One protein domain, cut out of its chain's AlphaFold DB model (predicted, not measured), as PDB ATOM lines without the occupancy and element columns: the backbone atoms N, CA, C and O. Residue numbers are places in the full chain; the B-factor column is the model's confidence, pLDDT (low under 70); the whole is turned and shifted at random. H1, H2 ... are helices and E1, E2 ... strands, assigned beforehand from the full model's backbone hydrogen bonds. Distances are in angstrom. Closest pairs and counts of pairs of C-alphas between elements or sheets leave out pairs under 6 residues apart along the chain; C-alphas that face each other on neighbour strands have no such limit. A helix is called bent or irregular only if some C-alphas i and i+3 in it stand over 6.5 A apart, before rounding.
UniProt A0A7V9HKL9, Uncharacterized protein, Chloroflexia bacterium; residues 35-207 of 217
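What this domain is: This is residues 35 to 207 of the 217 residues of an uncharacterized protein of Chloroflexia bacterium (UniProt A0A7V9HKL9). One long, twisted sheet of eight strands makes a wall, with two helices over one of its faces, H1 over one half and H2 over the other, while the opposite face bears no named helix. The wall is two four-strand antiparallel meanders, E1 to E4 and E5 to E8, joined side by side through E1 and E5, and from edge to edge the strands' lines turn by 102 degrees. The printed part has 173 residues with two named helices and eight named strands, in the order H1 E1 E2 E3 E4 H2 E5 E6 E7 E8; the sheet's order is E4 E3 E2 E1 E5 E6 E7 E8, antiparallel throughout. The class is mixed, helices and strands. The whole is compact, with a radius of gyration of the C-alphas of 17.6 A, yet elongated in outline, spanning 59 by 32 by 29 A.

How they stand to each other: The sheet runs, strand beside strand, from E4, residues 110 to 118, through E3, residues 95 to 104, E2, residues 77 to 87, E1, residues 50 to 59, E5, residues 160 to 166, E6, residues 174 to 180, and E7, residues 188 to 195, to E8, residues 201 to 206. E4 and E8 are its edge strands, and they are apart. E1 and E5 are antiparallel at 154 degrees between their directions, with N 56 and O 163 within hydrogen-bond range at 2.8 A. E1 and E2 form a hairpin, with N 55 and O 80 at 2.9 A. The hairpin of E2 and E3 has N 83 and O 99 at 2.8 A, and that of E3 and E4 has N 98 and O 116 at 2.8 A. On the other side of E5, N 164 and O 176 are 3.0 A apart in the hairpin of E5 and E6, N 177 and O 192 are 2.9 A apart in that of E6 and E7, and N 191 and O 205 are 2.8 A apart in that of E7 and E8. H1, residues 35 to 45, is on the sheet at a height of 8.4 A. It lies over E2 and, only just, over E3, on which 3 of its C-alphas fall; it runs slantwise to the strands, at 34 degrees to E2 on the local plane. The closest C-alphas of H1 and E3 are those of Ala 38 and Val 101, 6.2 A apart. H2, residues 135 to 153, is on the same face at a height of 8.0 A, over E6 and E7. It runs along the strands, but only just, at 28 degrees to E7 on the local plane. The closest C-alphas of H2 and E7 are those of Ala 142 and Val 192, 5.9 A apart. H1 and H2 are apart. Every O i to N i+4 pair is within hydrogen-bond range in H1, and 13 of 15 are in H2.

Where its parts are: H1, residues 35 to 45, begins at C-alpha 35 (-16.443, 10.101, -12.344) and is 15.2 A long. E1 is 27.6 A long, E2 30.6 A, E3 30.2 A and E4 23.7 A. H2, residues 135 to 153, is 23.8 A long from C-alpha 135 (-27.548, 7.419, -9.684); it has a kink of 70 degrees near residue 143 and is irregular, with C-alphas 145 and 148 being 8.0 A apart. E5 is 19.0 A long, E6 18.8 A, E7 19.2 A and E8 14.4 A, ending at C-alpha 206 (-38.407, -9.446, -12.166).

The domain as a whole: The two C-alphas farthest apart are those of Gly 68 and Pro 90, at 60.2 A. The printed part has no cut. The long links are E1 to E2, residues 60 to 76, and E4 to H2, residues 119 to 134. The mean pLDDT of the printed part is 90.3, and residues 90 to 94, 129 and 168 are under 70.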
ATOM      1  N   SER A  35     -16.728   9.843 -10.925       92.81
ATOM      2  CA  SER A  35     -16.443  10.101 -12.344       92.81
ATOM      3  C   SER A  35     -15.134  10.879 -12.555       92.81
ATOM      4  O   SER A  35     -14.324  10.440 -13.374       92.81
ATOM      5  N   PRO A  36     -14.824  11.951 -11.789       91.81
ATOM      6  CA  PRO A  36     -13.552  12.661 -11.933       91.81
ATOM      7  C   PRO A  36     -12.317  11.793 -11.646       91.81
ATOM      8  O   PRO A  36     -11.303  11.945 -12.325       91.81
ATOM      9  N   ILE A  37     -12.399  10.871 -10.678       92.00
ATOM     10  CA  ILE A  37     -11.310   9.940 -10.334       92.00
ATOM     11  C   ILE A  37     -11.069   9.001 -11.519       92.00
ATOM     12  O   ILE A  37      -9.961   8.917 -12.044       92.00
ATOM     13  N   ALA A  38     -12.128   8.345 -11.995       94.50
ATOM     14  CA  ALA A  38     -12.044   7.406 -13.104       94.50
ATOM     15  C   ALA A  38     -11.602   8.084 -14.417       94.50
ATOM     16  O   ALA A  38     -10.817   7.515 -15.174       94.50
ATOM     17  N   ALA A  39     -12.054   9.315 -14.671       93.69
ATOM     18  CA  ALA A  39     -11.646  10.105 -15.829       93.69
ATOM     19  C   ALA A  39     -10.158  10.488 -15.786       93.69
ATOM     20  O   ALA A  39      -9.500  10.478 -16.827       93.69
ATOM     21  N   ALA A  40      -9.609  10.790 -14.603       94.00
ATOM     22  CA  ALA A  40      -8.182  11.058 -14.444       94.00
ATOM     23  C   ALA A  40      -7.332   9.818 -14.768       94.00
ATOM     24  O   ALA A  40      -6.341   9.928 -15.493       94.00
ATOM     25  N   GLU A  41      -7.756   8.638 -14.308       95.31
ATOM     26  CA  GLU A  41      -7.112   7.360 -14.642       95.31
ATOM     27  C   GLU A  41      -7.170   7.066 -16.148       95.31
ATOM     28  O   GLU A  41      -6.165   6.705 -16.763       95.31
ATOM     29  N   ALA A  42      -8.325   7.290 -16.777       95.38
ATOM     30  CA  ALA A  42      -8.493   7.112 -18.217       95.38
ATOM     31  C   ALA A  42      -7.585   8.046 -19.033       95.38
ATOM     32  O   ALA A  42      -6.936   7.597 -19.978       95.38
ATOM     33  N   ALA A  43      -7.498   9.322 -18.646       94.75
ATOM     34  CA  ALA A  43      -6.648  10.310 -19.305       94.75
ATOM     35  C   ALA A  43      -5.149  10.005 -19.140       94.75
ATOM     36  O   ALA A  43      -4.364  10.263 -20.054       94.75
ATOM     37  N   ALA A  44      -4.749   9.446 -17.993       94.44
ATOM     38  CA  ALA A  44      -3.382   8.990 -17.753       94.44
ATOM     39  C   ALA A  44      -3.033   7.729 -18.560       94.44
ATOM     40  O   ALA A  44      -1.872   7.531 -18.920       94.44
ATOM     41  N   TRP A  45      -4.028   6.888 -18.853       94.25
ATOM     42  CA  TRP A  45      -3.862   5.687 -19.662       94.25
ATOM     43  C   TRP A  45      -3.714   6.004 -21.153       94.25
ATOM     44  O   TRP A  45      -2.682   5.682 -21.741       94.25
ATOM     45  N   LEU A  46      -4.725   6.630 -21.768       91.69
ATOM     46  CA  LEU A  46      -4.714   7.022 -23.179       91.69
ATOM     47  C   LEU A  46      -5.481   8.346 -23.376       91.69
ATOM     48  O   LEU A  46      -6.640   8.434 -22.973       91.69
ATOM     49  N   PRO A  47      -4.909   9.356 -24.065       89.12
ATOM     50  CA  PRO A  47      -5.561  10.662 -24.247       89.12
ATOM     51  C   PRO A  47      -6.915  10.616 -24.968       89.12
ATOM     52  O   PRO A  47      -7.749  11.494 -24.776       89.12
ATOM     53  N   GLU A  48      -7.128   9.602 -25.810       90.81
ATOM     54  CA  GLU A  48      -8.362   9.401 -26.582       90.81
ATOM     55  C   GLU A  48      -9.381   8.502 -25.862       90.81
ATOM     56  O   GLU A  48     -10.383   8.104 -26.459       90.81
ATOM     57  N   ALA A  49      -9.138   8.147 -24.596       93.38
ATOM     58  CA  ALA A  49     -10.045   7.312 -23.824       93.38
ATOM     59  C   ALA A  49     -11.404   7.993 -23.633       93.38
ATOM     60  O   ALA A  49     -11.514   9.123 -23.157       93.38
ATOM     61  N   ARG A  50     -12.465   7.275 -23.999       93.12
ATOM     62  CA  ARG A  50     -13.853   7.723 -23.868       93.12
ATOM     63  C   ARG A  50     -14.632   6.732 -23.020       93.12
ATOM     64  O   ARG A  50     -14.450   5.523 -23.156       93.12
ATOM     65  N   LEU A  51     -15.501   7.248 -22.154       92.31
ATOM     66  CA  LEU A  51     -16.363   6.418 -21.321       92.31
ATOM     67  C   LEU A  51     -17.308   5.599 -22.212       92.31
ATOM     68  O   LEU A  51     -18.024   6.155 -23.042       92.31
ATOM     69  N   LEU A  52     -17.275   4.280 -22.044       90.69
ATOM     70  CA  LEU A  52     -18.124   3.315 -22.740       90.69
ATOM     71  C   LEU A  52     -19.269   2.844 -21.840       90.69
ATOM     72  O   LEU A  52     -20.399   2.698 -22.298       90.69
ATOM     73  N   HIS A  53     -18.981   2.586 -20.566       91.56
ATOM     74  CA  HIS A  53     -19.966   2.092 -19.612       91.56
ATOM     75  C   HIS A  53     -19.631   2.559 -18.200       91.56
ATOM     76  O   HIS A  53     -18.460   2.620 -17.827       91.56
ATOM     77  N   ALA A  54     -20.663   2.826 -17.405       93.81
ATOM     78  CA  ALA A  54     -20.531   3.074 -15.981       93.81
ATOM     79  C   ALA A  54     -21.639   2.326 -15.226       93.81
ATOM     80  O   ALA A  54     -22.801   2.326 -15.647       93.81
ATOM     81  N   SER A  55     -21.277   1.677 -14.124       96.12
ATOM     82  CA  SER A  55     -22.213   0.991 -13.237       96.12
ATOM     83  C   SER A  55     -21.821   1.135 -11.777       96.12
ATOM     84  O   SER A  55     -20.655   1.274 -11.425       96.12
ATOM     85  N   LEU A  56     -22.828   1.117 -10.920       97.19
ATOM     86  CA  LEU A  56     -22.707   1.209  -9.475       97.19
ATOM     87  C   LEU A  56     -23.285  -0.071  -8.877       97.19
ATOM     88  O   LEU A  56     -24.357  -0.510  -9.281       97.19
ATOM     89  N   GLN A  57     -22.594  -0.656  -7.908       97.81
ATOM     90  CA  GLN A  57     -23.111  -1.716  -7.062       97.81
ATOM     91  C   GLN A  57     -23.197  -1.237  -5.616       97.81
ATOM     92  O   GLN A  57     -22.269  -0.621  -5.094       97.81
ATOM     93  N   ILE A  58     -24.317  -1.547  -4.978       97.88
ATOM     94  CA  ILE A  58     -24.586  -1.299  -3.570       97.88
ATOM     95  C   ILE A  58     -24.722  -2.647  -2.879       97.88
ATOM     96  O   ILE A  58     -25.564  -3.463  -3.265       97.88
ATOM     97  N   ASP A  59     -23.903  -2.836  -1.850       96.94
ATOM     98  CA  ASP A  59     -23.905  -4.038  -1.027       96.94
ATOM     99  C   ASP A  59     -24.633  -3.714   0.271       96.94
ATOM    100  O   ASP A  59     -24.104  -3.014   1.136       96.94
ATOM    101  N   TRP A  60     -25.866  -4.181   0.384       96.00
ATOM    102  CA  TRP A  60     -26.709  -3.970   1.547       96.00
ATOM    103  C   TRP A  60     -26.343  -4.921   2.693       96.00
ATOM    104  O   TRP A  60     -25.799  -6.008   2.460       96.00
ATOM    105  N   PRO A  61     -26.669  -4.559   3.943       93.00
ATOM    106  CA  PRO A  61     -26.592  -5.486   5.061       93.00
ATOM    107  C   PRO A  61     -27.401  -6.761   4.802       93.00
ATOM    108  O   PRO A  61     -28.481  -6.742   4.217       93.00
ATOM    109  N   TRP A  62     -26.897  -7.891   5.294       92.06
ATOM    110  CA  TRP A  62     -27.557  -9.197   5.140       92.06
ATOM    111  C   TRP A  62     -28.696  -9.419   6.143       92.06
ATOM    112  O   TRP A  62     -29.247 -10.515   6.232       92.06
ATOM    113  N   GLN A  63     -29.037  -8.388   6.912       88.62
ATOM    114  CA  GLN A  63     -30.114  -8.380   7.890       88.62
ATOM    115  C   GLN A  63     -31.031  -7.207   7.567       88.62
ATOM    116  O   GLN A  63     -30.551  -6.106   7.307       88.62
ATOM    117  N   ALA A  64     -32.340  -7.453   7.585       84.62
ATOM    118  CA  ALA A  64     -33.312  -6.381   7.460       84.62
ATOM    119  C   ALA A  64     -33.248  -5.475   8.705       84.62
ATOM    120  O   ALA A  64     -32.987  -5.976   9.807       84.62
ATOM    121  N   PRO A  65     -33.491  -4.163   8.557       86.06
ATOM    122  CA  PRO A  65     -33.638  -3.278   9.703       86.06
ATOM    123  C   PRO A  65     -34.826  -3.730  10.573       86.06
ATOM    124  O   PRO A  65     -35.782  -4.330  10.063       86.06
ATOM    125  N   PRO A  66     -34.817  -3.428  11.881       84.50
ATOM    126  CA  PRO A  66     -35.989  -3.609  12.726       84.50
ATOM    127  C   PRO A  66     -37.222  -2.896  12.153       84.50
ATOM    128  O   PRO A  66     -37.129  -1.835  11.532       84.50
ATOM    129  N   ALA A  67     -38.406  -3.469  12.385       79.31
ATOM    130  CA  ALA A  67     -39.655  -2.903  11.886       79.31
ATOM    131  C   ALA A  67     -39.859  -1.461  12.387       79.31
ATOM    132  O   ALA A  67     -39.831  -1.201  13.590       79.31
ATOM    133  N   GLY A  68     -40.111  -0.536  11.458       76.31
ATOM    134  CA  GLY A  68     -40.310   0.885  11.757       76.31
ATOM    135  C   GLY A  68     -39.031   1.727  11.758       76.31
ATOM    136  O   GLY A  68     -39.123   2.944  11.913       76.31
ATOM    137  N   GLU A  69     -37.859   1.125  11.544       82.25
ATOM    138  CA  GLU A  69     -36.614   1.862  11.335       82.25
ATOM    139  C   GLU A  69     -36.395   2.177   9.851       82.25
ATOM    140  O   GLU A  69     -36.717   1.389   8.961       82.25
ATOM    141  N   THR A  70     -35.846   3.361   9.575       77.25
ATOM    142  CA  THR A  70     -35.429   3.740   8.221       77.25
ATOM    143  C   THR A  70     -34.015   3.230   7.974       77.25
ATOM    144  O   THR A  70     -33.093   3.601   8.699       77.25
ATOM    145  N   GLU A  71     -33.832   2.414   6.939       84.81
ATOM    146  CA  GLU A  71     -32.505   1.985   6.502       84.81
ATOM    147  C   GLU A  71     -31.841   3.119   5.703       84.81
ATOM    148  O   GLU A  71     -32.399   3.563   4.694       84.81
ATOM    149  N   PRO A  72     -30.669   3.632   6.122       87.06
ATOM    150  CA  PRO A  72     -29.913   4.553   5.288       87.06
ATOM    151  C   PRO A  72     -29.371   3.817   4.058       87.06
ATOM    152  O   PRO A  72     -29.129   2.612   4.090       87.06
ATOM    153  N   LEU A  73     -29.110   4.560   2.982       89.06
ATOM    154  CA  LEU A  73     -28.446   4.004   1.808       89.06
ATOM    155  C   LEU A  73     -27.107   3.367   2.214       89.06
ATOM    156  O   LEU A  73     -26.253   4.038   2.803       89.06
ATOM    157  N   ALA A  74     -26.904   2.093   1.872       91.94
ATOM    158  CA  ALA A  74     -25.663   1.406   2.204       91.94
ATOM    159  C   ALA A  74     -24.451   2.098   1.556       91.94
ATOM    160  O   ALA A  74     -24.514   2.597   0.425       91.94
ATOM    161  N   THR A  75     -23.332   2.123   2.279       93.19
ATOM    162  CA  THR A  75     -22.086   2.795   1.871       93.19
ATOM    163  C   THR A  75     -21.096   1.861   1.176       93.19
ATOM    164  O   THR A  75     -20.168   2.329   0.524       93.19
ATOM    165  N   THR A  76     -21.303   0.548   1.281       95.38
ATOM    166  CA  THR A  76     -20.463  -0.515   0.714       95.38
ATOM    167  C   THR A  76     -20.829  -0.866  -0.727       95.38
ATOM    168  O   THR A  76     -21.922  -0.557  -1.212       95.38
ATOM    169  N   GLY A  77     -19.892  -1.502  -1.429       96.50
ATOM    170  CA  GLY A  77     -19.983  -1.824  -2.852       96.50
ATOM    171  C   GLY A  77     -18.961  -1.042  -3.678       96.50
ATOM    172  O   GLY A  77     -17.979  -0.515  -3.148       96.50
ATOM    173  N   TRP A  78     -19.186  -0.951  -4.985       96.94
ATOM    174  CA  TRP A  78     -18.211  -0.404  -5.931       96.94
ATOM    175  C   TRP A  78     -18.856   0.384  -7.065       96.94
ATOM    176  O   TRP A  78     -20.006   0.163  -7.430       96.94
ATOM    177  N   VAL A  79     -18.080   1.276  -7.663       97.00
ATOM    178  CA  VAL A  79     -18.403   1.984  -8.898       97.00
ATOM    179  C   VAL A  79     -17.416   1.527  -9.964       97.00
ATOM    180  O   VAL A  79     -16.209   1.594  -9.765       97.00
ATOM    181  N   ASN A  80     -17.917   1.022 -11.084       97.31
ATOM    182  CA  ASN A  80     -17.118   0.531 -12.194       97.31
ATOM    183  C   ASN A  80     -17.281   1.449 -13.402       97.31
ATOM    184  O   ASN A  80     -18.400   1.669 -13.869       97.31
ATOM    185  N   TYR A  81     -16.164   1.917 -13.947       96.06
ATOM    186  CA  TYR A  81     -16.112   2.655 -15.201       96.06
ATOM    187  C   TYR A  81     -15.302   1.868 -16.214       96.06
ATOM    188  O   TYR A  81     -14.208   1.390 -15.922       96.06
ATOM    189  N   VAL A  82     -15.822   1.772 -17.428       95.12
ATOM    190  CA  VAL A  82     -15.140   1.153 -18.555       95.12
ATOM    191  C   VAL A  82     -14.911   2.227 -19.602       95.12
ATOM    192  O   VAL A  82     -15.864   2.770 -20.160       95.12
ATOM    193  N   PHE A  83     -13.649   2.518 -19.881       94.75
ATOM    194  CA  PHE A  83     -13.223   3.430 -20.934       94.75
ATOM    195  C   PHE A  83     -12.697   2.639 -22.113       94.75
ATOM    196  O   PHE A  83     -12.076   1.601 -21.918       94.75
ATOM    197  N   ALA A  84     -12.893   3.142 -23.323       93.94
ATOM    198  CA  ALA A  84     -12.349   2.556 -24.535       93.94
ATOM    199  C   ALA A  84     -11.558   3.596 -25.330       93.94
ATOM    200  O   ALA A  84     -11.922   4.773 -25.366       93.94
ATOM    201  N   ALA A  85     -10.486   3.152 -25.975       92.94
ATOM    202  CA  ALA A  85      -9.616   3.988 -26.795       92.94
ATOM    203  C   ALA A  85      -9.048   3.181 -27.971       92.94
ATOM    204  O   ALA A  85      -8.890   1.958 -27.844       92.94
ATOM    205  N   PRO A  86      -8.688   3.834 -29.090       91.19
ATOM    206  CA  PRO A  86      -7.836   3.220 -30.098       91.19
ATOM    207  C   PRO A  86      -6.514   2.780 -29.464       91.19
ATOM    208  O   PRO A  86      -5.944   3.493 -28.636       91.19
ATOM    209  N   TRP A  87      -6.015   1.605 -29.841       85.19
ATOM    210  CA  TRP A  87      -4.766   1.087 -29.288       85.19
ATOM    211  C   TRP A  87      -3.969   0.288 -30.313       85.19
ATOM    212  O   TRP A  87      -4.501  -0.546 -31.048       85.19
ATOM    213  N   THR A  88      -2.663   0.542 -30.333       80.62
ATOM    214  CA  THR A  88      -1.673  -0.143 -31.168       80.62
ATOM    215  C   THR A  88      -0.530  -0.632 -30.280       80.62
ATOM    216  O   THR A  88       0.545  -0.041 -30.196       80.62
ATOM    217  N   GLY A  89      -0.797  -1.708 -29.539       70.88
ATOM    218  CA  GLY A  89       0.164  -2.313 -28.622       70.88
ATOM    219  C   GLY A  89       1.192  -3.217 -29.313       70.88
ATOM    220  O   GLY A  89       0.888  -3.826 -30.335       70.88
ATOM    221  N   PRO A  90       2.389  -3.403 -28.728       64.75
ATOM    222  CA  PRO A  90       3.449  -4.235 -29.310       64.75
ATOM    223  C   PRO A  90       3.125  -5.740 -29.374       64.75
ATOM    224  O   PRO A  90       3.832  -6.480 -30.050       64.75
ATOM    225  N   ALA A  91       2.076  -6.199 -28.681       65.62
ATOM    226  CA  ALA A  91       1.676  -7.608 -28.602       65.62
ATOM    227  C   ALA A  91       0.209  -7.856 -28.998       65.62
ATOM    228  O   ALA A  91      -0.302  -8.951 -28.776       65.62
ATOM    229  N   ALA A  92      -0.475  -6.855 -29.559       62.78
ATOM    230  CA  ALA A  92      -1.873  -6.977 -29.944       62.78
ATOM    231  C   ALA A  92      -2.111  -6.470 -31.368       62.78
ATOM    232  O   ALA A  92      -1.454  -5.519 -31.798       62.78
ATOM    233  N   PRO A  93      -3.046  -7.089 -32.104       62.09
ATOM    234  CA  PRO A  93      -3.493  -6.560 -33.381       62.09
ATOM    235  C   PRO A  93      -3.997  -5.115 -33.208       62.09
ATOM    236  O   PRO A  93      -4.624  -4.803 -32.193       62.09
ATOM    237  N   PRO A  94      -3.695  -4.218 -34.165       67.50
ATOM    238  CA  PRO A  94      -4.135  -2.832 -34.105       67.50
ATOM    239  C   PRO A  94      -5.662  -2.777 -34.089       67.50
ATOM    240  O   PRO A  94      -6.312  -3.410 -34.916       67.50
ATOM    241  N   GLY A  95      -6.223  -2.006 -33.164       84.12
ATOM    242  CA  GLY A  95      -7.667  -1.913 -33.001       84.12
ATOM    243  C   GLY A  95      -8.012  -0.975 -31.860       84.12
ATOM    244  O   GLY A  95      -7.891   0.243 -31.982       84.12
ATOM    245  N   GLY A  96      -8.424  -1.547 -30.736       90.69
ATOM    246  CA  GLY A  96      -8.769  -0.788 -29.542       90.69
ATOM    247  C   GLY A  96      -8.384  -1.515 -28.266       90.69
ATOM    248  O   GLY A  96      -7.931  -2.659 -28.278       90.69
ATOM    249  N   ALA A  97      -8.592  -0.848 -27.147       91.81
ATOM    250  CA  ALA A  97      -8.530  -1.461 -25.835       91.81
ATOM    251  C   ALA A  97      -9.599  -0.857 -24.928       91.81
ATOM    252  O   ALA A  97     -10.100   0.242 -25.184       91.81
ATOM    253  N   THR A  98      -9.912  -1.568 -23.850       93.38
ATOM    254  CA  THR A  98     -10.650  -1.041 -22.704       93.38
ATOM    255  C   THR A  98      -9.788  -0.952 -21.474       93.38
ATOM    256  O   THR A  98      -8.952  -1.819 -21.248       93.38
ATOM    257  N   LEU A  99     -10.064   0.057 -20.660       95.38
ATOM    258  CA  LEU A  99      -9.626   0.175 -19.281       95.38
ATOM    259  C   LEU A  99     -10.858   0.067 -18.387       95.38
ATOM    260  O   LEU A  99     -11.775   0.876 -18.505       95.38
ATOM    261  N   SER A 100     -10.868  -0.917 -17.495       96.88
ATOM    262  CA  SER A 100     -11.814  -0.971 -16.379       96.88
ATOM    263  C   SER A 100     -11.179  -0.296 -15.171       96.88
ATOM    264  O   SER A 100     -10.039  -0.613 -14.835       96.88
ATOM    265  N   VAL A 101     -11.907   0.605 -14.520       97.44
ATOM    266  CA  VAL A 101     -11.516   1.274 -13.276       97.44
ATOM    267  C   VAL A 101     -12.602   1.010 -12.244       97.44
ATOM    268  O   VAL A 101     -13.744   1.434 -12.420       97.44
ATOM    269  N   LEU A 102     -12.239   0.311 -11.172       97.38
ATOM    270  CA  LEU A 102     -13.127   0.013 -10.058       97.38
ATOM    271  C   LEU A 102     -12.776   0.912  -8.872       97.38
ATOM    272  O   LEU A 102     -11.660   0.855  -8.352       97.38
ATOM    273  N   VAL A 103     -13.742   1.714  -8.443       95.94
ATOM    274  CA  VAL A 103     -13.653   2.601  -7.283       95.94
ATOM    275  C   VAL A 103     -14.497   2.013  -6.158       95.94
ATOM    276  O   VAL A 103     -15.676   1.719  -6.350       95.94
ATOM    277  N   GLU A 104     -13.921   1.814  -4.980       95.50
ATOM    278  CA  GLU A 104     -14.676   1.352  -3.814       95.50
ATOM    279  C   GLU A 104     -15.549   2.487  -3.266       95.50
ATOM    280  O   GLU A 104     -15.110   3.626  -3.154       95.50
ATOM    281  N   ARG A 105     -16.799   2.201  -2.893       94.69
ATOM    282  CA  ARG A 105     -17.719   3.246  -2.408       94.69
ATOM    283  C   ARG A 105     -17.409   3.741  -1.005       94.69
ATOM    284  O   ARG A 105     -17.651   4.914  -0.713       94.69
ATOM    285  N   LEU A 106     -16.904   2.840  -0.162       93.25
ATOM    286  CA  LEU A 106     -16.590   3.103   1.240       93.25
ATOM    287  C   LEU A 106     -15.255   3.817   1.430       93.25
ATOM    288  O   LEU A 106     -15.153   4.566   2.398       93.25
ATOM    289  N   SER A 107     -14.282   3.638   0.517       91.19
ATOM    290  CA  SER A 107     -13.001   4.378   0.505       91.19
ATOM    291  C   SER A 107     -12.830   5.409  -0.646       91.19
ATOM    292  O   SER A 107     -11.910   6.221  -0.616       91.19
ATOM    293  N   SER A 108     -13.735   5.464  -1.631       91.50
ATOM    294  CA  SER A 108     -13.607   6.337  -2.815       91.50
ATOM    295  C   SER A 108     -12.239   6.195  -3.497       91.50
ATOM    296  O   SER A 108     -11.795   7.090  -4.211       91.50
ATOM    297  N   GLU A 109     -11.562   5.066  -3.277       92.50
ATOM    298  CA  GLU A 109     -10.248   4.760  -3.815       92.50
ATOM    299  C   GLU A 109     -10.385   3.824  -5.009       92.50
ATOM    300  O   GLU A 109     -11.269   2.963  -5.069       92.50
ATOM    301  N   VAL A 110      -9.471   3.972  -5.965       94.81
ATOM    302  CA  VAL A 110      -9.307   3.002  -7.047       94.81
ATOM    303  C   VAL A 110      -8.716   1.727  -6.451       94.81
ATOM    304  O   VAL A 110      -7.544   1.694  -6.078       94.81
ATOM    305  N   VAL A 111      -9.519   0.670  -6.382       95.19
ATOM    306  CA  VAL A 111      -9.119  -0.620  -5.793       95.19
ATOM    307  C   VAL A 111      -8.725  -1.654  -6.843       95.19
ATOM    308  O   VAL A 111      -8.057  -2.638  -6.528       95.19
ATOM    309  N   PHE A 112      -9.123  -1.451  -8.102       94.25
ATOM    310  CA  PHE A 112      -8.772  -2.349  -9.196       94.25
ATOM    311  C   PHE A 112      -8.754  -1.628 -10.543       94.25
ATOM    312  O   PHE A 112      -9.608  -0.787 -10.831       94.25
ATOM    313  N   GLN A 113      -7.802  -2.015 -11.391       95.88
ATOM    314  CA  GLN A 113      -7.735  -1.609 -12.788       95.88
ATOM    315  C   GLN A 113      -7.347  -2.790 -13.669       95.88
ATOM    316  O   GLN A 113      -6.525  -3.626 -13.287       95.88
ATOM    317  N   SER A 114      -7.903  -2.843 -14.874       94.44
ATOM    318  CA  SER A 114      -7.502  -3.833 -15.871       94.44
ATOM    319  C   SER A 114      -7.632  -3.300 -17.284       94.44
ATOM    320  O   SER A 114      -8.504  -2.484 -17.582       94.44
ATOM    321  N   THR A 115      -6.770  -3.796 -18.170       92.19
ATOM    322  CA  THR A 115      -6.812  -3.469 -19.593       92.19
ATOM    323  C   THR A 115      -7.076  -4.716 -20.421       92.19
ATOM    324  O   THR A 115      -6.433  -5.746 -20.219       92.19
ATOM    325  N   ILE A 116      -8.000  -4.616 -21.375       89.69
ATOM    326  CA  ILE A 116      -8.318  -5.688 -22.322       89.69
ATOM    327  C   ILE A 116      -8.226  -5.135 -23.738       89.69
ATOM    328  O   ILE A 116      -8.849  -4.129 -24.063       89.69
ATOM    329  N   ALA A 117      -7.450  -5.804 -24.582       89.38
ATOM    330  CA  ALA A 117      -7.241  -5.426 -25.971       89.38
ATOM    331  C   ALA A 117      -8.260  -6.064 -26.914       89.38
ATOM    332  O   ALA A 117      -8.709  -7.187 -26.679       89.38
ATOM    333  N   TRP A 118      -8.549  -5.379 -28.017       84.62
ATOM    334  CA  TRP A 118      -9.474  -5.816 -29.053       84.62
ATOM    335  C   TRP A 118      -8.880  -5.639 -30.446       84.62
ATOM    336  O   TRP A 118      -8.294  -4.603 -30.759       84.62
ATOM    337  N   GLU A 119      -9.140  -6.614 -31.315       85.81
ATOM    338  CA  GLU A 119      -8.840  -6.529 -32.750       85.81
ATOM    339  C   GLU A 119      -9.617  -5.416 -33.452       85.81
ATOM    340  O   GLU A 119      -9.154  -4.831 -34.424       85.81
ATOM    341  N   THR A 120     -10.834  -5.128 -32.994       84.00
ATOM    342  CA  THR A 120     -11.691  -4.098 -33.580       84.00
ATOM    343  C   THR A 120     -12.360  -3.315 -32.470       84.00
ATOM    344  O   THR A 120     -12.966  -3.884 -31.564       84.00
ATOM    345  N   MET A 121     -12.246  -1.992 -32.546       83.94
ATOM    346  CA  MET A 121     -12.872  -1.094 -31.591       83.94
ATOM    347  C   MET A 121     -14.378  -0.982 -31.888       83.94
ATOM    348  O   MET A 121     -14.745  -0.711 -33.036       83.94
ATOM    349  N   PRO A 122     -15.263  -1.171 -30.893       77.25
ATOM    350  CA  PRO A 122     -16.680  -0.911 -31.066       77.25
ATOM    351  C   PRO A 122     -16.912   0.582 -31.310       77.25
ATOM    352  O   PRO A 122     -16.162   1.437 -30.831       77.25
ATOM    353  N   ALA A 123     -17.988   0.903 -32.025       82.69
ATOM    354  CA  ALA A 123     -18.450   2.280 -32.107       82.69
ATOM    355  C   ALA A 123     -18.774   2.789 -30.695       82.69
ATOM    356  O   ALA A 123     -19.501   2.134 -29.948       82.69
ATOM    357  N   LEU A 124     -18.233   3.956 -30.342       81.88
ATOM    358  CA  LEU A 124     -18.459   4.589 -29.045       81.88
ATOM    359  C   LEU A 124     -19.484   5.718 -29.195       81.88
ATOM    360  O   LEU A 124     -19.090   6.843 -29.554       81.88
ATOM    361  N   PRO A 125     -20.783   5.450 -28.952       78.50
ATOM    362  CA  PRO A 125     -21.761   6.522 -28.891       78.50
ATOM    363  C   PRO A 125     -21.374   7.512 -27.780       78.50
ATOM    364  O   PRO A 125     -20.638   7.159 -26.855       78.50
ATOM    365  N   PRO A 126     -21.823   8.772 -27.860       79.19
ATOM    366  CA  PRO A 126     -21.698   9.689 -26.738       79.19
ATOM    367  C   PRO A 126     -22.329   9.077 -25.482       79.19
ATOM    368  O   PRO A 126     -23.493   8.676 -25.505       79.19
ATOM    369  N   PHE A 127     -21.559   9.006 -24.398       79.75
ATOM    370  CA  PHE A 127     -22.094   8.662 -23.088       79.75
ATOM    371  C   PHE A 127     -22.629   9.952 -22.445       79.75
ATOM    372  O   PHE A 127     -21.886  10.938 -22.412       79.75
ATOM    373  N   PRO A 128     -23.883  10.001 -21.964       76.19
ATOM    374  CA  PRO A 128     -24.390  11.171 -21.263       76.19
ATOM    375  C   PRO A 128     -23.602  11.333 -19.967       76.19
ATOM    376  O   PRO A 128     -23.613  10.453 -19.111       76.19
ATOM    377  N   THR A 129     -22.892  12.447 -19.836       66.69
ATOM    378  CA  THR A 129     -22.122  12.758 -18.626       66.69
ATOM    379  C   THR A 129     -22.969  13.440 -17.559       66.69
ATOM    380  O   THR A 129     -22.533  13.542 -16.420       66.69
ATOM    381  N   GLU A 130     -24.167  13.903 -17.923       75.56
ATOM    382  CA  GLU A 130     -25.066  14.639 -17.042       75.56
ATOM    383  C   GLU A 130     -26.510  14.174 -17.249       75.56
ATOM    384  O   GLU A 130     -27.029  14.139 -18.367       75.56
ATOM    385  N   THR A 131     -27.160  13.824 -16.145       85.25
ATOM    386  CA  THR A 131     -28.591  13.535 -16.044       85.25
ATOM    387  C   THR A 131     -29.173  14.413 -14.941       85.25
ATOM    388  O   THR A 131     -28.466  14.780 -14.002       85.25
ATOM    389  N   ALA A 132     -30.456  14.773 -15.032       89.56
ATOM    390  CA  ALA A 132     -31.085  15.592 -13.990       89.56
ATOM    391  C   ALA A 132     -31.238  14.815 -12.670       89.56
ATOM    392  O   ALA A 132     -31.165  15.395 -11.589       89.56
ATOM    393  N   VAL A 133     -31.425  13.498 -12.776       91.94
ATOM    394  CA  VAL A 133     -31.484  12.557 -11.659       91.94
ATOM    395  C   VAL A 133     -30.144  11.849 -11.546       91.94
ATOM    396  O   VAL A 133     -29.694  11.242 -12.521       91.94
ATOM    397  N   THR A 134     -29.526  11.886 -10.369       92.94
ATOM    398  CA  THR A 134     -28.282  11.157 -10.081       92.94
ATOM    399  C   THR A 134     -28.531   9.669  -9.855       92.94
ATOM    400  O   THR A 134     -29.647   9.242  -9.542       92.94
ATOM    401  N   SER A 135     -27.478   8.858  -9.923       94.56
ATOM    402  CA  SER A 135     -27.548   7.419  -9.684       94.56
ATOM    403  C   SER A 135     -28.102   7.095  -8.299       94.56
ATOM    404  O   SER A 135     -28.866   6.145  -8.148       94.56
ATOM    405  N   LEU A 136     -27.754   7.886  -7.277       94.44
ATOM    406  CA  LEU A 136     -28.268   7.669  -5.921       94.44
ATOM    407  C   LEU A 136     -29.726   8.112  -5.786       94.44
ATOM    408  O   LEU A 136     -30.499   7.425  -5.126       94.44
ATOM    409  N   GLN A 137     -30.138   9.202  -6.442       94.50
ATOM    410  CA  GLN A 137     -31.552   9.589  -6.489       94.50
ATOM    411  C   GLN A 137     -32.404   8.519  -7.183       94.50
ATOM    412  O   GLN A 137     -33.486   8.195  -6.697       94.50
ATOM    413  N   ALA A 138     -31.896   7.914  -8.261       95.81
ATOM    414  CA  ALA A 138     -32.557   6.799  -8.930       95.81
ATOM    415  C   ALA A 138     -32.692   5.568  -8.020       95.81
ATOM    416  O   ALA A 138     -33.753   4.946  -7.989       95.81
ATOM    417  N   VAL A 139     -31.660   5.241  -7.230       96.94
ATOM    418  CA  VAL A 139     -31.750   4.170  -6.220       96.94
ATOM    419  C   VAL A 139     -32.818   4.485  -5.186       96.94
ATOM    420  O   VAL A 139     -33.648   3.628  -4.916       96.94
ATOM    421  N   MET A 140     -32.847   5.702  -4.643       95.06
ATOM    422  CA  MET A 140     -33.855   6.088  -3.650       95.06
ATOM    423  C   MET A 140     -35.280   5.984  -4.211       95.06
ATOM    424  O   MET A 140     -36.176   5.493  -3.524       95.06
ATOM    425  N   ALA A 141     -35.493   6.387  -5.467       95.19
ATOM    426  CA  ALA A 141     -36.778   6.229  -6.145       95.19
ATOM    427  C   ALA A 141     -37.155   4.748  -6.334       95.19
ATOM    428  O   ALA A 141     -38.302   4.363  -6.104       95.19
ATOM    429  N   ALA A 142     -36.195   3.897  -6.706       97.31
ATOM    430  CA  ALA A 142     -36.417   2.463  -6.867       97.31
ATOM    431  C   ALA A 142     -36.669   1.742  -5.529       97.31
ATOM    432  O   ALA A 142     -37.523   0.856  -5.467       97.31
ATOM    433  N   GLU A 143     -35.955   2.120  -4.467       95.19
ATOM    434  CA  GLU A 143     -36.146   1.613  -3.103       95.19
ATOM    435  C   GLU A 143     -37.561   1.918  -2.608       95.19
ATOM    436  O   GLU A 143     -38.235   1.015  -2.117       95.19
ATOM    437  N   ALA A 144     -38.033   3.152  -2.822       93.75
ATOM    438  CA  ALA A 144     -39.386   3.574  -2.466       93.75
ATOM    439  C   ALA A 144     -40.479   2.868  -3.287       93.75
ATOM    440  O   ALA A 144     -41.585   2.676  -2.788       93.75
ATOM    441  N   ALA A 145     -40.190   2.498  -4.538       95.12
ATOM    442  CA  ALA A 145     -41.157   1.842  -5.413       95.12
ATOM    443  C   ALA A 145     -41.367   0.357  -5.075       95.12
ATOM    444  O   ALA A 145     -42.504  -0.109  -5.087       95.12
ATOM    445  N   ALA A 146     -40.282  -0.390  -4.835       95.44
ATOM    446  CA  ALA A 146     -40.333  -1.827  -4.525       95.44
ATOM    447  C   ALA A 146     -39.025  -2.409  -3.957       95.44
ATOM    448  O   ALA A 146     -39.025  -3.527  -3.442       95.44
ATOM    449  N   GLY A 147     -37.896  -1.700  -4.081       95.25
ATOM    450  CA  GLY A 147     -36.574  -2.227  -3.735       95.25
ATOM    451  C   GLY A 147     -36.436  -2.630  -2.273       95.25
ATOM    452  O   GLY A 147     -36.011  -3.749  -1.989       95.25
ATOM    453  N   ALA A 148     -36.877  -1.768  -1.353       93.94
ATOM    454  CA  ALA A 148     -36.748  -2.030   0.078       93.94
ATOM    455  C   ALA A 148     -37.515  -3.300   0.485       93.94
ATOM    456  O   ALA A 148     -36.927  -4.221   1.051       93.94
ATOM    457  N   GLU A 149     -38.794  -3.403   0.100       93.12
ATOM    458  CA  GLU A 149     -39.619  -4.593   0.350       93.12
ATOM    459  C   GLU A 149     -38.973  -5.857  -0.236       93.12
ATOM    460  O   GLU A 149     -38.855  -6.883   0.438       93.12
ATOM    461  N   PHE A 150     -38.486  -5.771  -1.477       94.69
ATOM    462  CA  PHE A 150     -37.841  -6.888  -2.151       94.69
ATOM    463  C   PHE A 150     -36.620  -7.407  -1.386       94.69
ATOM    464  O   PHE A 150     -36.508  -8.621  -1.174       94.69
ATOM    465  N   ARG A 151     -35.713  -6.511  -0.974       94.56
ATOM    466  CA  ARG A 151     -34.486  -6.869  -0.246       94.56
ATOM    467  C   ARG A 151     -34.793  -7.390   1.153       94.56
ATOM    468  O   ARG A 151     -34.224  -8.402   1.561       94.56
ATOM    469  N   HIS A 152     -35.715  -6.744   1.869       93.25
ATOM    470  CA  HIS A 152     -36.083  -7.112   3.241       93.25
ATOM    471  C   HIS A 152     -36.765  -8.475   3.334       93.25
ATOM    472  O   HIS A 152     -36.644  -9.133   4.363       93.25
ATOM    473  N   ALA A 153     -37.412  -8.946   2.264       92.19
ATOM    474  CA  ALA A 153     -38.024 -10.272   2.246       92.19
ATOM    475  C   ALA A 153     -36.997 -11.421   2.378       92.19
ATOM    476  O   ALA A 153     -37.292 -12.433   3.008       92.19
ATOM    477  N   CYS A 154     -35.793 -11.280   1.804       93.12
ATOM    478  CA  CYS A 154     -34.715 -12.280   1.871       93.12
ATOM    479  C   CYS A 154     -33.333 -11.605   1.877       93.12
ATOM    480  O   CYS A 154     -32.591 -11.726   0.894       93.12
ATOM    481  N   PRO A 155     -32.928 -10.924   2.955       93.62
ATOM    482  CA  PRO A 155     -31.743 -10.068   2.923       93.62
ATOM    483  C   PRO A 155     -30.449 -10.859   2.677       93.62
ATOM    484  O   PRO A 155     -29.548 -10.371   2.008       93.62
ATOM    485  N   ILE A 156     -30.378 -12.132   3.077       93.06
ATOM    486  CA  ILE A 156     -29.227 -12.999   2.771       93.06
ATOM    487  C   ILE A 156     -29.039 -13.182   1.253       93.06
ATOM    488  O   ILE A 156     -27.909 -13.200   0.764       93.06
ATOM    489  N   TYR A 157     -30.125 -13.274   0.483       94.62
ATOM    490  CA  TYR A 157     -30.065 -13.532  -0.960       94.62
ATOM    491  C   TYR A 157     -30.192 -12.271  -1.816       94.62
ATOM    492  O   TYR A 157     -29.680 -12.250  -2.934       94.62
ATOM    493  N   ARG A 158     -30.845 -11.230  -1.297       95.12
ATOM    494  CA  ARG A 158     -31.244 -10.018  -2.023       95.12
ATOM    495  C   ARG A 158     -30.525  -8.772  -1.499       95.12
ATOM    496  O   ARG A 158     -31.121  -7.712  -1.361       95.12
ATOM    497  N   HIS A 159     -29.239  -8.900  -1.178       95.31
ATOM    498  CA  HIS A 159     -28.420  -7.812  -0.628       95.31
ATOM    499  C   HIS A 159     -27.630  -7.025  -1.681       95.31
ATOM    500  O   HIS A 159     -26.862  -6.145  -1.314       95.31
ATOM    501  N   LEU A 160     -27.765  -7.326  -2.974       96.88
ATOM    502  CA  LEU A 160     -27.006  -6.639  -4.021       96.88
ATOM    503  C   LEU A 160     -27.946  -5.834  -4.911       96.88
ATOM    504  O   LEU A 160     -28.898  -6.378  -5.472       96.88
ATOM    505  N   THR A 161     -27.632  -4.556  -5.087       97.94
ATOM    506  CA  THR A 161     -28.285  -3.688  -6.069       97.94
ATOM    507  C   THR A 161     -27.255  -3.208  -7.072       97.94
ATOM    508  O   THR A 161     -26.182  -2.750  -6.691       97.94
ATOM    509  N   ARG A 162     -27.582  -3.271  -8.358       97.50
ATOM    510  CA  ARG A 162     -26.799  -2.722  -9.458       97.50
ATOM    511  C   ARG A 162     -27.548  -1.591 -10.130       97.50
ATOM    512  O   ARG A 162     -28.756  -1.655 -10.320       97.50
ATOM    513  N   VAL A 163     -26.811  -0.569 -10.518       97.38
ATOM    514  CA  VAL A 163     -27.334   0.643 -11.131       97.38
ATOM    515  C   VAL A 163     -26.518   0.921 -12.373       97.38
ATOM    516  O   VAL A 163     -25.289   0.944 -12.319       97.38
ATOM    517  N   SER A 164     -27.183   1.139 -13.495       95.19
ATOM    518  CA  SER A 164     -26.535   1.546 -14.737       95.19
ATOM    519  C   SER A 164     -27.401   2.546 -15.484       95.19
ATOM    520  O   SER A 164     -28.630   2.541 -15.376       95.19
ATOM    521  N   LEU A 165     -26.751   3.430 -16.236       92.06
ATOM    522  CA  LEU A 165     -27.449   4.324 -17.146       92.06
ATOM    523  C   LEU A 165     -27.686   3.586 -18.467       92.06
ATOM    524  O   LEU A 165     -26.743   3.137 -19.118       92.06
ATOM    525  N   LEU A 166     -28.948   3.465 -18.861       88.19
ATOM    526  CA  LEU A 166     -29.355   3.021 -20.184       88.19
ATOM    527  C   LEU A 166     -29.337   4.228 -21.125       88.19
ATOM    528  O   LEU A 166     -30.088   5.188 -20.945       88.19
ATOM    529  N   THR A 167     -28.454   4.167 -22.115       76.56
ATOM    530  CA  THR A 167     -28.174   5.241 -23.082       76.56
ATOM    531  C   THR A 167     -28.562   4.780 -24.500       76.56
ATOM    532  O   THR A 167     -29.018   3.639 -24.646       76.56
ATOM    533  N   PRO A 168     -28.419   5.613 -25.558       69.06
ATOM    534  CA  PRO A 168     -28.848   5.274 -26.914       69.06
ATOM    535  C   PRO A 168     -28.498   3.837 -27.350       69.06
ATOM    536  O   PRO A 168     -27.404   3.353 -27.047       69.06
ATOM    537  N   PRO A 169     -29.418   3.145 -28.049       70.44
ATOM    538  CA  PRO A 169     -30.581   3.700 -28.755       70.44
ATOM    539  C   PRO A 169     -31.802   4.001 -27.866       70.44
ATOM    540  O   PRO A 169     -32.836   4.416 -28.381       70.44
ATOM    541  N   ILE A 170     -31.712   3.779 -26.552       72.88
ATOM    542  CA  ILE A 170     -32.786   4.110 -25.613       72.88
ATOM    543  C   ILE A 170     -32.789   5.625 -25.369       72.88
ATOM    544  O   ILE A 170     -31.884   6.163 -24.735       72.88
ATOM    545  N   GLU A 171     -33.826   6.292 -25.877       76.81
ATOM    546  CA  GLU A 171     -34.118   7.704 -25.625       76.81
ATOM    547  C   GLU A 171     -35.564   7.865 -25.107       76.81
ATOM    548  O   GLU A 171     -36.476   7.213 -25.631       76.81
ATOM    549  N   PRO A 172     -35.808   8.709 -24.083       84.06
ATOM    550  CA  PRO A 172     -34.811   9.437 -23.286       84.06
ATOM    551  C   PRO A 172     -33.955   8.492 -22.411       84.06
ATOM    552  O   PRO A 172     -34.364   7.346 -22.204       84.06
ATOM    553  N   PRO A 173     -32.783   8.938 -21.905       88.75
ATOM    554  CA  PRO A 173     -31.950   8.150 -20.997       88.75
ATOM    555  C   PRO A 173     -32.724   7.684 -19.761       88.75
ATOM    556  O   PRO A 173     -33.586   8.399 -19.244       88.75
ATOM    557  N   ARG A 174     -32.411   6.482 -19.271       93.44
ATOM    558  CA  ARG A 174     -33.089   5.883 -18.110       93.44
ATOM    559  C   ARG A 174     -32.083   5.234 -17.187       93.44
ATOM    560  O   ARG A 174     -31.139   4.606 -17.652       93.44
ATOM    561  N   TRP A 175     -32.318   5.308 -15.889       95.75
ATOM    562  CA  TRP A 175     -31.594   4.481 -14.938       95.75
ATOM    563  C   TRP A 175     -32.240   3.103 -14.869       95.75
ATOM    564  O   TRP A 175     -33.456   2.987 -14.724       95.75
ATOM    565  N   LEU A 176     -31.432   2.055 -14.948       96.81
ATOM    566  CA  LEU A 176     -31.835   0.708 -14.576       96.81
ATOM    567  C   LEU A 176     -31.291   0.417 -13.182       96.81
ATOM    568  O   LEU A 176     -30.076   0.380 -12.995       96.81
ATOM    569  N   VAL A 177     -32.187   0.190 -12.225       98.31
ATOM    570  CA  VAL A 177     -31.858  -0.282 -10.879       98.31
ATOM    571  C   VAL A 177     -32.276  -1.745 -10.782       98.31
ATOM    572  O   VAL A 177     -33.462  -2.064 -10.770       98.31
ATOM    573  N   ALA A 178     -31.303  -2.646 -10.766       97.81
ATOM    574  CA  ALA A 178     -31.499  -4.084 -10.678       97.81
ATOM    575  C   ALA A 178     -31.151  -4.582  -9.274       97.81
ATOM    576  O   ALA A 178     -30.069  -4.320  -8.765       97.81
ATOM    577  N   TYR A 179     -32.048  -5.332  -8.661       97.62
ATOM    578  CA  TYR A 179     -31.831  -6.044  -7.413       97.62
ATOM    579  C   TYR A 179     -31.556  -7.501  -7.748       97.62
ATOM    580  O   TYR A 179     -32.363  -8.167  -8.403       97.62
ATOM    581  N   GLU A 180     -30.404  -7.993  -7.323       96.50
ATOM    582  CA  GLU A 180     -30.004  -9.366  -7.591       96.50
ATOM    583  C   GLU A 180     -30.628 -10.310  -6.561       96.50
ATOM    584  O   GLU A 180     -30.851  -9.948  -5.405       96.50
ATOM    585  N   ASP A 181     -30.865 -11.549  -6.977       95.62
ATOM    586  CA  ASP A 181     -31.111 -12.661  -6.068       95.62
ATOM    587  C   ASP A 181     -29.990 -13.677  -6.280       95.62
ATOM    588  O   ASP A 181     -29.880 -14.286  -7.344       95.62
ATOM    589  N   THR A 182     -29.118 -13.865  -5.288       93.31
ATOM    590  CA  THR A 182     -27.912 -14.698  -5.443       93.31
ATOM    591  C   THR A 182     -28.213 -16.177  -5.709       93.31
ATOM    592  O   THR A 182     -27.323 -16.914  -6.149       93.31
ATOM    593  N   ARG A 183     -29.470 -16.610  -5.518       93.50
ATOM    594  CA  ARG A 183     -29.968 -17.944  -5.892       93.50
ATOM    595  C   ARG A 183     -30.135 -18.097  -7.409       93.50
ATOM    596  O   ARG A 183     -30.105 -19.221  -7.903       93.50
ATOM    597  N   GLN A 184     -30.284 -17.000  -8.153       90.75
ATOM    598  CA  GLN A 184     -30.471 -16.983  -9.607       90.75
ATOM    599  C   GLN A 184     -29.444 -16.056 -10.276       90.75
ATOM    600  O   GLN A 184     -29.692 -14.886 -10.521       90.75
ATOM    601  N   ARG A 185     -28.258 -16.587 -10.591       85.00
ATOM    602  CA  ARG A 185     -27.132 -15.782 -11.111       85.00
ATOM    603  C   ARG A 185     -27.312 -15.263 -12.541       85.00
ATOM    604  O   ARG A 185     -26.546 -14.407 -12.969       85.00
ATOM    605  N   ASP A 186     -28.245 -15.836 -13.292       86.38
ATOM    606  CA  ASP A 186     -28.471 -15.556 -14.712       86.38
ATOM    607  C   ASP A 186     -29.522 -14.467 -14.959       86.38
ATOM    608  O   ASP A 186     -29.729 -14.066 -16.104       86.38
ATOM    609  N   ARG A 187     -30.186 -13.980 -13.906       88.62
ATOM    610  CA  ARG A 187     -31.254 -12.989 -14.019       88.62
ATOM    611  C   ARG A 187     -31.343 -12.099 -12.791       88.62
ATOM    612  O   ARG A 187     -31.072 -12.523 -11.674       88.62
ATOM    613  N   HIS A 188     -31.814 -10.881 -13.011       92.56
ATOM    614  CA  HIS A 188     -32.129  -9.964 -11.925       92.56
ATOM    615  C   HIS A 188     -33.414 -10.407 -11.222       92.56
ATOM    616  O   HIS A 188     -34.393 -10.790 -11.873       92.56
ATOM    617  N   GLY A 189     -33.416 -10.349  -9.894       94.44
ATOM    618  CA  GLY A 189     -34.574 -10.712  -9.088       94.44
ATOM    619  C   GLY A 189     -35.707  -9.694  -9.225       94.44
ATOM    620  O   GLY A 189     -36.851 -10.081  -9.468       94.44
ATOM    621  N   LEU A 190     -35.363  -8.407  -9.153       97.56
ATOM    622  CA  LEU A 190     -36.243  -7.269  -9.424       97.56
ATOM    623  C   LEU A 190     -35.480  -6.246 -10.274       97.56
ATOM    624  O   LEU A 190     -34.291  -6.023 -10.077       97.56
ATOM    625  N   THR A 191     -36.158  -5.586 -11.201       97.69
ATOM    626  CA  THR A 191     -35.642  -4.418 -11.912       97.69
ATOM    627  C   THR A 191     -36.637  -3.279 -11.819       97.69
ATOM    628  O   THR A 191     -37.846  -3.477 -11.925       97.69
ATOM    629  N   VAL A 192     -36.119  -2.070 -11.644       98.06
ATOM    630  CA  VAL A 192     -36.887  -0.832 -11.683       98.06
ATOM    631  C   VAL A 192     -36.211   0.094 -12.680       98.06
ATOM    632  O   VAL A 192     -35.025   0.401 -12.561       98.06
ATOM    633  N   THR A 193     -36.956   0.513 -13.697       97.00
ATOM    634  CA  THR A 193     -36.486   1.530 -14.643       97.00
ATOM    635  C   THR A 193     -36.965   2.894 -14.170       97.00
ATOM    636  O   THR A 193     -38.166   3.069 -13.974       97.00
ATOM    637  N   ILE A 194     -36.052   3.848 -14.014       96.19
ATOM    638  CA  ILE A 194     -36.332   5.214 -13.566       96.19
ATOM    639  C   ILE A 194     -36.032   6.188 -14.707       96.19
ATOM    640  O   ILE A 194     -34.998   6.080 -15.371       96.19
ATOM    641  N   ASP A 195     -36.920   7.145 -14.940       93.00
ATOM    642  CA  ASP A 195     -36.670   8.241 -15.874       93.00
ATOM    643  C   ASP A 195     -35.498   9.110 -15.377       93.00
ATOM    644  O   ASP A 195     -35.521   9.611 -14.252       93.00
ATOM    645  N   ALA A 196     -34.451   9.287 -16.192       91.25
ATOM    646  CA  ALA A 196     -33.253  10.019 -15.770       91.25
ATOM    647  C   ALA A 196     -33.433  11.552 -15.749       91.25
ATOM    648  O   ALA A 196     -32.542  12.269 -15.280       91.25
ATOM    649  N   ALA A 197     -34.558  12.064 -16.255       91.19
ATOM    650  CA  ALA A 197     -34.926  13.472 -16.216       91.19
ATOM    651  C   ALA A 197     -35.871  13.793 -15.046       91.19
ATOM    652  O   ALA A 197     -35.694  14.825 -14.402       91.19
ATOM    653  N   THR A 198     -36.857  12.936 -14.762       92.44
ATOM    654  CA  THR A 198     -37.896  13.219 -13.746       92.44
ATOM    655  C   THR A 198     -37.723  12.449 -12.441       92.44
ATOM    656  O   THR A 198     -38.179  12.908 -11.396       92.44
ATOM    657  N   GLY A 199     -37.067  11.288 -12.478       91.81
ATOM    658  CA  GLY A 199     -36.909  10.401 -11.325       91.81
ATOM    659  C   GLY A 199     -38.113   9.488 -11.104       91.81
ATOM    660  O   GLY A 199     -38.157   8.765 -10.111       91.81
ATOM    661  N   GLU A 200     -39.086   9.504 -12.016       94.44
ATOM    662  CA  GLU A 200     -40.281   8.676 -11.912       94.44
ATOM    663  C   GLU A 200     -39.983   7.206 -12.258       94.44
ATOM    664  O   GLU A 200     -39.314   6.926 -13.261       94.44
ATOM    665  N   PRO A 201     -40.500   6.243 -11.473       94.25
ATOM    666  CA  PRO A 201     -40.485   4.838 -11.853       94.25
ATOM    667  C   PRO A 201     -41.370   4.590 -13.076       94.25
ATOM    668  O   PRO A 201     -42.568   4.861 -13.066       94.25
ATOM    669  N   LEU A 202     -40.778   4.035 -14.129       92.75
ATOM    670  CA  LEU A 202     -41.442   3.778 -15.407       92.75
ATOM    671  C   LEU A 202     -41.938   2.338 -15.534       92.75
ATOM    672  O   LEU A 202     -42.983   2.084 -16.127       92.75
ATOM    673  N   ALA A 203     -41.154   1.384 -15.037       90.50
ATOM    674  CA  ALA A 203     -41.453  -0.034 -15.167       90.50
ATOM    675  C   ALA A 203     -40.813  -0.829 -14.037       90.50
ATOM    676  O   ALA A 203     -39.682  -0.546 -13.633       90.50
ATOM    677  N   LEU A 204     -41.535  -1.856 -13.595       93.38
ATOM    678  CA  LEU A 204     -41.026  -2.903 -12.729       93.38
ATOM    679  C   LEU A 204     -40.995  -4.210 -13.522       93.38
ATOM    680  O   LEU A 204     -41.912  -4.512 -14.288       93.38
ATOM    681  N   GLY A 205     -39.938  -4.982 -13.334       91.88
ATOM    682  CA  GLY A 205     -39.798  -6.332 -13.862       91.88
ATOM    683  C   GLY A 205     -39.102  -7.216 -12.840       91.88
ATOM    684  O   GLY A 205     -38.613  -6.734 -11.826       91.88
ATOM    685  N   GLY A 206     -39.054  -8.517 -13.085       86.50
ATOM    686  CA  GLY A 206     -38.407  -9.446 -12.166       86.50
ATOM    687  C   GLY A 206     -39.081 -10.803 -12.158       86.50
ATOM    688  O   GLY A 206     -40.219 -10.953 -12.602       86.50
ATOM    689  N   ASN A 207     -38.346 -11.803 -11.688       84.81
ATOM    690  CA  ASN A 207     -38.853 -13.162 -11.514       84.81
ATOM    691  C   ASN A 207     -38.069 -13.876 -10.405       84.81
ATOM    692  O   ASN A 207     -37.544 -14.980 -10.589       84.81
TER     693      ASN A 207